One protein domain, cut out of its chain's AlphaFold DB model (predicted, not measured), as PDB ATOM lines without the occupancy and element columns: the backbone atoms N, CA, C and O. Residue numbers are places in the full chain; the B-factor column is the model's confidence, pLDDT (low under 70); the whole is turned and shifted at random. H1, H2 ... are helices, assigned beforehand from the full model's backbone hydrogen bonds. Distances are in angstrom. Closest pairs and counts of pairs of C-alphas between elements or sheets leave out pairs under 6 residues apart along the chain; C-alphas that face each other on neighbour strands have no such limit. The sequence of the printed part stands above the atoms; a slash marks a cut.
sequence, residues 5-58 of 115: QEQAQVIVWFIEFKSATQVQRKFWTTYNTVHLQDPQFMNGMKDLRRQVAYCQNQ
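AT A GLANCE: This is residues 5 to 58 of the 115 residues of an uncharacterized protein of Araneus ventricosus (UniProt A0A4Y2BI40). Two shorter helices, H1 and H2, make a V with a tight turn at its tip, and a longer helix, H3, passes beside this V, closest to H2 at Ala 20 near the tip. The last turns of H3 stick out: residues 53 to 58 stand free, of which 53 to 57 belong to H3. The printed part has 54 residues with three named helices, in the order H1, H2, H3, and no named strand; its class is all helix. It is compact, with a radius of gyration of the C-alphas of 11.3 A, and elongated in outline, with spans of 37 by 22 by 19 A.

HOW THE PARTS SIT: H1, residues 5 to 17, touches H2, residues 20 to 31; their closest C-alphas, those of Trp 13 and Val 23, are 5.7 A apart. The two run opposite ways at a steep tilt of 45 degrees. H3, residues 39 to 57, is close to H2 but not clearly touching; their closest C-alphas, those of Ala 20 and Met 45, are 6.6 A apart. H2 and H3 also run opposite ways at a steep tilt of 45 degrees. H1 and H3 are near each other, with 10 pairs of C-alphas within 10 A. In H1, H2 and H3 every O i to N i+4 pair is within hydrogen-bond range.

IN THESE COORDINATES: H1 begins at C-alpha 5 (30.771, 17.470, 25.845) and is 18.3 A long from first to last C-alpha. H2 begins at C-alpha 20 (42.250, 4.248, 23.092) and is 16.3 A long. H3 is 26.3 A long and ends at C-alpha 57 (32.335, -10.770, 20.278).

THE WHOLE: The C-alphas farthest apart, those of Val 34 and Gln 58, are 37.7 A apart. The printed part has no cut. The link from H1 to H2 is tight, and that from H2 to H3 is short, with 7 residues. The mean pLDDT of the printed part is 70.4; residue 20 and residues 32 to 42, 48 to 49 and 51 to 58 are under 70.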
ATOM      1  N   GLN A   5      30.384  17.277  27.243       70.62
ATOM      2  CA  GLN A   5      30.771  17.470  25.845       70.62
ATOM      3  C   GLN A   5      32.115  16.805  25.523       70.62
ATOM      4  O   GLN A   5      32.242  16.144  24.495       70.62
ATOM      5  N   GLU A   6      33.100  16.918  26.414       72.44
ATOM      6  CA  GLU A   6      34.404  16.261  26.266       72.44
ATOM      7  C   GLU A   6      34.264  14.735  26.265       72.44
ATOM      8  O   GLU A   6      34.894  14.051  25.459       72.44
ATOM      9  N   GLN A   7      33.383  14.189  27.106       70.31
ATOM     10  CA  GLN A   7      33.085  12.754  27.118       70.31
ATOM     11  C   GLN A   7      32.438  12.285  25.808       70.31
ATOM     12  O   GLN A   7      32.838  11.256  25.261       70.31
ATOM     13  N   ALA A   8      31.484  13.049  25.268       73.50
ATOM     14  CA  ALA A   8      30.875  12.749  23.975       73.50
ATOM     15  C   ALA A   8      31.912  12.789  22.835       73.50
ATOM     16  O   ALA A   8      31.944  11.887  21.996       73.50
ATOM     17  N   GLN A   9      32.814  13.773  22.848       79.50
ATOM     18  CA  GLN A   9      33.878  13.918  21.853       79.50
ATOM     19  C   GLN A   9      34.852  12.730  21.865       79.50
ATOM     20  O   GLN A   9      35.243  12.213  20.817       79.50
ATOM     21  N   VAL A  10      35.200  12.248  23.059       75.44
ATOM     22  CA  VAL A  10      36.050  11.069  23.259       75.44
ATOM     23  C   VAL A  10      35.403   9.810  22.682       75.44
ATOM     24  O   VAL A  10      36.088   9.019  22.038       75.44
ATOM     25  N   ILE A  11      34.089   9.637  22.856       74.88
ATOM     26  CA  ILE A  11      33.341   8.511  22.277       74.88
ATOM     27  C   ILE A  11      33.348   8.589  20.745       74.88
ATOM     28  O   ILE A  11      33.613   7.582  20.089       74.88
ATOM     29  N   VAL A  12      33.127   9.776  20.171       83.00
ATOM     30  CA  VAL A  12      33.173   9.999  18.715       83.00
ATOM     31  C   VAL A  12      34.545   9.631  18.147       83.00
ATOM     32  O   VAL A  12      34.636   8.846  17.203       83.00
ATOM     33  N   TRP A  13      35.628  10.113  18.759       82.19
ATOM     34  CA  TRP A  13      36.982   9.746  18.341       82.19
ATOM     35  C   TRP A  13      37.281   8.262  18.555       82.19
ATOM     36  O   TRP A  13      38.013   7.663  17.773       82.19
ATOM     37  N   PHE A  14      36.718   7.627  19.582       78.69
ATOM     38  CA  PHE A  14      36.905   6.193  19.798       78.69
ATOM     39  C   PHE A  14      36.247   5.346  18.711       78.69
ATOM     40  O   PHE A  14      36.827   4.344  18.294       78.69
ATOM     41  N   ILE A  15      35.088   5.768  18.202       74.62
ATOM     42  CA  ILE A  15      34.443   5.143  17.040       74.62
ATOM     43  C   ILE A  15      35.318   5.298  15.788       74.62
ATOM     44  O   ILE A  15      35.491   4.333  15.043       74.62
ATOM     45  N   GLU A  16      35.903   6.483  15.590       80.25
ATOM     46  CA  GLU A  16      36.759   6.817  14.443       80.25
ATOM     47  C   GLU A  16      38.076   6.017  14.448       80.25
ATOM     48  O   GLU A  16      38.399   5.327  13.483       80.25
ATOM     49  N   PHE A  17      38.824   6.059  15.554       78.19
ATOM     50  CA  PHE A  17      40.170   5.482  15.636       78.19
ATOM     51  C   PHE A  17      40.203   4.024  16.075       78.19
ATOM     52  O   PHE A  17      41.219   3.350  15.893       78.19
ATOM     53  N   LYS A  18      39.144   3.544  16.741       77.88
ATOM     54  CA  LYS A  18      39.084   2.218  17.385       77.88
ATOM     55  C   LYS A  18      40.270   1.932  18.323       77.88
ATOM     56  O   LYS A  18      40.547   0.784  18.662       77.88
ATOM     57  N   SER A  19      40.983   2.973  18.759       73.06
ATOM     58  CA  SER A  19      42.221   2.879  19.527       73.06
ATOM     59  C   SER A  19      42.240   3.912  20.644       73.06
ATOM     60  O   SER A  19      42.367   5.111  20.406       73.06
ATOM     61  N   ALA A  20      42.181   3.423  21.884       67.75
ATOM     62  CA  ALA A  20      42.250   4.248  23.092       67.75
ATOM     63  C   ALA A  20      43.474   5.178  23.101       67.75
ATOM     64  O   ALA A  20      43.369   6.342  23.471       67.75
ATOM     65  N   THR A  21      44.627   4.681  22.648       74.00
ATOM     66  CA  THR A  21      45.882   5.440  22.635       74.00
ATOM     67  C   THR A  21      45.833   6.602  21.642       74.00
ATOM     68  O   THR A  21      46.376   7.667  21.921       74.00
ATOM     69  N   GLN A  22      45.169   6.429  20.494       80.38
ATOM     70  CA  GLN A  22      45.010   7.501  19.506       80.38
ATOM     71  C   GLN A  22      44.007   8.556  19.975       80.38
ATOM     72  O   GLN A  22      44.283   9.748  19.859       80.38
ATOM     73  N   VAL A  23      42.896   8.129  20.583       79.56
ATOM     74  CA  VAL A  23      41.908   9.039  21.185       79.56
ATOM     75  C   VAL A  23      42.537   9.876  22.292       79.56
ATOM     76  O   VAL A  23      42.348  11.085  22.319       79.56
ATOM     77  N   GLN A  24      43.333   9.253  23.161       73.31
ATOM     78  CA  GLN A  24      44.047   9.940  24.234       73.31
ATOM     79  C   GLN A  24      45.030  10.984  23.689       73.31
ATOM     80  O   GLN A  24      45.020  12.122  24.147       73.31
ATOM     81  N   ARG A  25      45.823  10.639  22.663       77.56
ATOM     82  CA  ARG A  25      46.724  11.596  21.998       77.56
ATOM     83  C   ARG A  25      45.958  12.765  21.380       77.56
ATOM     84  O   ARG A  25      46.337  13.906  21.604       77.56
ATOM     85  N   LYS A  26      44.866  12.498  20.653       82.56
ATOM     86  CA  LYS A  26      44.044  13.543  20.014       82.56
ATOM     87  C   LYS A  26      43.367  14.443  21.045       82.56
ATOM     88  O   LYS A  26      43.337  15.657  20.867       82.56
ATOM     89  N   PHE A  27      42.894  13.864  22.147       75.31
ATOM     90  CA  PHE A  27      42.353  14.604  23.281       75.31
ATOM     91  C   PHE A  27      43.403  15.539  23.891       75.31
ATOM     92  O   PHE A  27      43.138  16.728  24.047       75.31
ATOM     93  N   TRP A  28      44.620  15.042  24.130       74.69
ATOM     94  CA  TRP A  28      45.735  15.853  24.631       74.69
ATOM     95  C   TRP A  28      46.121  16.988  23.682       74.69
ATOM     96  O   TRP A  28      46.323  18.110  24.134       74.69
ATOM     97  N   THR A  29      46.168  16.728  22.373       79.44
ATOM     98  CA  THR A  29      46.462  17.765  21.373       79.44
ATOM     99  C   THR A  29      45.371  18.834  21.307       79.44
ATOM    100  O   THR A  29      45.679  19.999  21.085       79.44
ATOM    101  N   THR A  30      44.104  18.457  21.497       77.12
ATOM    102  CA  THR A  30      42.961  19.359  21.278       77.12
ATOM    103  C   THR A  30      42.676  20.242  22.489       77.12
ATOM    104  O   THR A  30      42.391  21.424  22.329       77.12
ATOM    105  N   TYR A  31      42.757  19.687  23.699       70.94
ATOM    106  CA  TYR A  31      42.402  20.415  24.919       70.94
ATOM    107  C   TYR A  31      43.612  21.023  25.641       70.94
ATOM    108  O   TYR A  31      43.423  21.727  26.630       70.94
ATOM    109  N   ASN A  32      44.838  20.772  25.150       63.16
ATOM    110  CA  ASN A  32      46.119  21.239  25.709       63.16
ATOM    111  C   ASN A  32      46.203  21.121  27.244       63.16
ATOM    112  O   ASN A  32      46.851  21.908  27.935       63.16
ATOM    113  N   THR A  33      45.485  20.148  27.795       60.56
ATOM    114  CA  THR A  33      45.342  19.945  29.223       60.56
ATOM    115  C   THR A  33      46.476  19.035  29.664       60.56
ATOM    116  O   THR A  33      46.495  17.842  29.377       60.56
ATOM    117  N   VAL A  34      47.426  19.607  30.408       49.62
ATOM    118  CA  VAL A  34      48.583  18.940  31.057       49.62
ATOM    119  C   VAL A  34      48.154  17.896  32.116       49.62
ATOM    120  O   VAL A  34      48.953  17.296  32.826       49.62
ATOM    121  N   HIS A  35      46.864  17.619  32.209       50.91
ATOM    122  CA  HIS A  35      46.218  16.881  33.271       50.91
ATOM    123  C   HIS A  35      45.266  15.879  32.594       50.91
ATOM    124  O   HIS A  35      44.440  16.268  31.781       50.91
ATOM    125  N   LEU A  36      45.322  14.571  32.836       53.31
ATOM    126  CA  LEU A  36      45.701  13.885  34.063       53.31
ATOM    127  C   LEU A  36      46.020  12.407  33.773       53.31
ATOM    128  O   LEU A  36      45.403  11.783  32.908       53.31
ATOM    129  N   GLN A  37      46.838  11.797  34.630       55.50
ATOM    130  CA  GLN A  37      46.735  10.371  34.967       55.50
ATOM    131  C   GLN A  37      45.410  10.087  35.714       55.50
ATOM    132  O   GLN A  37      45.421   9.418  36.740       55.50
ATOM    133  N   ASP A  38      44.284  10.653  35.259       64.56
ATOM    134  CA  ASP A  38      43.000  10.564  35.947       64.56
ATOM    135  C   ASP A  38      42.548   9.106  35.855       64.56
ATOM    136  O   ASP A  38      42.221   8.623  34.756       64.56
ATOM    137  N   PRO A  39      42.549   8.379  36.985       64.88
ATOM    138  CA  PRO A  39      42.151   6.984  37.003       64.88
ATOM    139  C   PRO A  39      40.733   6.812  36.453       64.88
ATOM    140  O   PRO A  39      40.426   5.783  35.859       64.88
ATOM    141  N   GLN A  40      39.881   7.830  36.587       66.06
ATOM    142  CA  GLN A  40      38.498   7.826  36.140       66.06
ATOM    143  C   GLN A  40      38.388   7.861  34.608       66.06
ATOM    144  O   GLN A  40      37.604   7.100  34.041       66.06
ATOM    145  N   PHE A  41      39.225   8.648  33.922       69.50
ATOM    146  CA  PHE A  41      39.291   8.658  32.454       69.50
ATOM    147  C   PHE A  41      39.816   7.326  31.906       69.50
ATOM    148  O   PHE A  41      39.236   6.747  30.985       69.50
ATOM    149  N   MET A  42      40.885   6.798  32.507       69.06
ATOM    150  CA  MET A  42      41.460   5.512  32.100       69.06
ATOM    151  C   MET A  42      40.504   4.343  32.357       69.06
ATOM    152  O   MET A  42      40.431   3.425  31.537       69.06
ATOM    153  N   ASN A  43      39.746   4.379  33.455       73.75
ATOM    154  CA  ASN A  43      38.694   3.405  33.734       73.75
ATOM    155  C   ASN A  43      37.537   3.537  32.737       73.75
ATOM    156  O   ASN A  43      37.151   2.534  32.144       73.75
ATOM    157  N   GLY A  44      37.078   4.756  32.440       73.62
ATOM    158  CA  GLY A  44      36.050   4.992  31.421       73.62
ATOM    159  C   GLY A  44      36.457   4.487  30.033       73.62
ATOM    160  O   GLY A  44      35.669   3.851  29.335       73.62
ATOM    161  N   MET A  45      37.722   4.673  29.648       70.75
ATOM    162  CA  MET A  45      38.255   4.165  28.381       70.75
ATOM    163  C   MET A  45      38.364   2.630  28.353       70.75
ATOM    164  O   MET A  45      38.114   2.001  27.320       70.75
ATOM    165  N   LYS A  46      38.718   2.001  29.482       72.44
ATOM    166  CA  LYS A  46      38.707   0.535  29.629       72.44
ATOM    167  C   LYS A  46      37.287  -0.023  29.538       72.44
ATOM    168  O   LYS A  46      37.094  -1.029  28.856       72.44
ATOM    169  N   ASP A  47      36.311   0.637  30.155       75.50
ATOM    170  CA  ASP A  47      34.902   0.244  30.097       75.50
ATOM    171  C   ASP A  47      34.338   0.374  28.680       75.50
ATOM    172  O   ASP A  47      33.711  -0.565  28.190       75.50
ATOM    173  N   LEU A  48      34.645   1.464  27.969       69.56
ATOM    174  CA  LEU A  48      34.286   1.630  26.555       69.56
ATOM    175  C   LEU A  48      34.893   0.532  25.681       69.56
ATOM    176  O   LEU A  48      34.190  -0.090  24.884       69.56
ATOM    177  N   ARG A  49      36.183   0.225  25.857       68.69
ATOM    178  CA  ARG A  49      36.828  -0.886  25.143       68.69
ATOM    179  C   ARG A  49      36.156  -2.222  25.464       68.69
ATOM    180  O   ARG A  49      35.963  -3.024  24.556       68.69
ATOM    181  N   ARG A  50      35.788  -2.464  26.725       70.44
ATOM    182  CA  ARG A  50      35.097  -3.687  27.153       70.44
ATOM    183  C   ARG A  50      33.705  -3.794  26.535       70.44
ATOM    184  O   ARG A  50      33.345  -4.875  26.089       70.44
ATOM    185  N   GLN A  51      32.958  -2.696  26.459       65.12
ATOM    186  CA  GLN A  51      31.651  -2.646  25.800       65.12
ATOM    187  C   GLN A  51      31.770  -2.872  24.291       65.12
ATOM    188  O   GLN A  51      31.024  -3.672  23.738       65.12
ATOM    189  N   VAL A  52      32.744  -2.246  23.626       64.94
ATOM    190  CA  VAL A  52      32.980  -2.455  22.189       64.94
ATOM    191  C   VAL A  52      33.422  -3.887  21.899       64.94
ATOM    192  O   VAL A  52      32.883  -4.503  20.986       64.94
ATOM    193  N   ALA A  53      34.322  -4.460  22.702       65.25
ATOM    194  CA  ALA A  53      34.720  -5.861  22.576       65.25
ATOM    195  C   ALA A  53      33.551  -6.818  22.861       65.25
ATOM    196  O   ALA A  53      33.384  -7.811  22.163       65.25
ATOM    197  N   TYR A  54      32.710  -6.514  23.851       63.62
ATOM    198  CA  TYR A  54      31.487  -7.265  24.126       63.62
ATOM    199  C   TYR A  54      30.528  -7.231  22.927       63.62
ATOM    200  O   TYR A  54      30.044  -8.279  22.513       63.62
ATOM    201  N   CYS A  55      30.323  -6.067  22.308       60.97
ATOM    202  CA  CYS A  55      29.508  -5.933  21.100       60.97
ATOM    203  C   CYS A  55      30.125  -6.627  19.873       60.97
ATOM    204  O   CYS A  55      29.390  -7.153  19.048       60.97
ATOM    205  N   GLN A  56      31.456  -6.638  19.744       61.75
ATOM    206  CA  GLN A  56      32.171  -7.292  18.639       61.75
ATOM    207  C   GLN A  56      32.203  -8.819  18.768       61.75
ATOM    208  O   GLN A  56      32.137  -9.519  17.763       61.75
ATOM    209  N   ASN A  57      32.296  -9.334  19.995       61.16
ATOM    210  CA  ASN A  57      32.335 -10.770  20.278       61.16
ATOM    211  C   ASN A  57      30.942 -11.411  20.318       61.16
ATOM    212  O   ASN A  57      30.829 -12.635  20.372       61.16
ATOM    213  N   GLN A  58      29.877 -10.609  20.313       59.50
ATOM    214  CA  GLN A  58      28.522 -11.121  20.189       59.50
ATOM    215  C   GLN A  58      28.128 -11.225  18.725       59.50
ATOM    216  O   GLN A  58      28.301 -10.295  17.942       59.50
TER     217      GLN A  58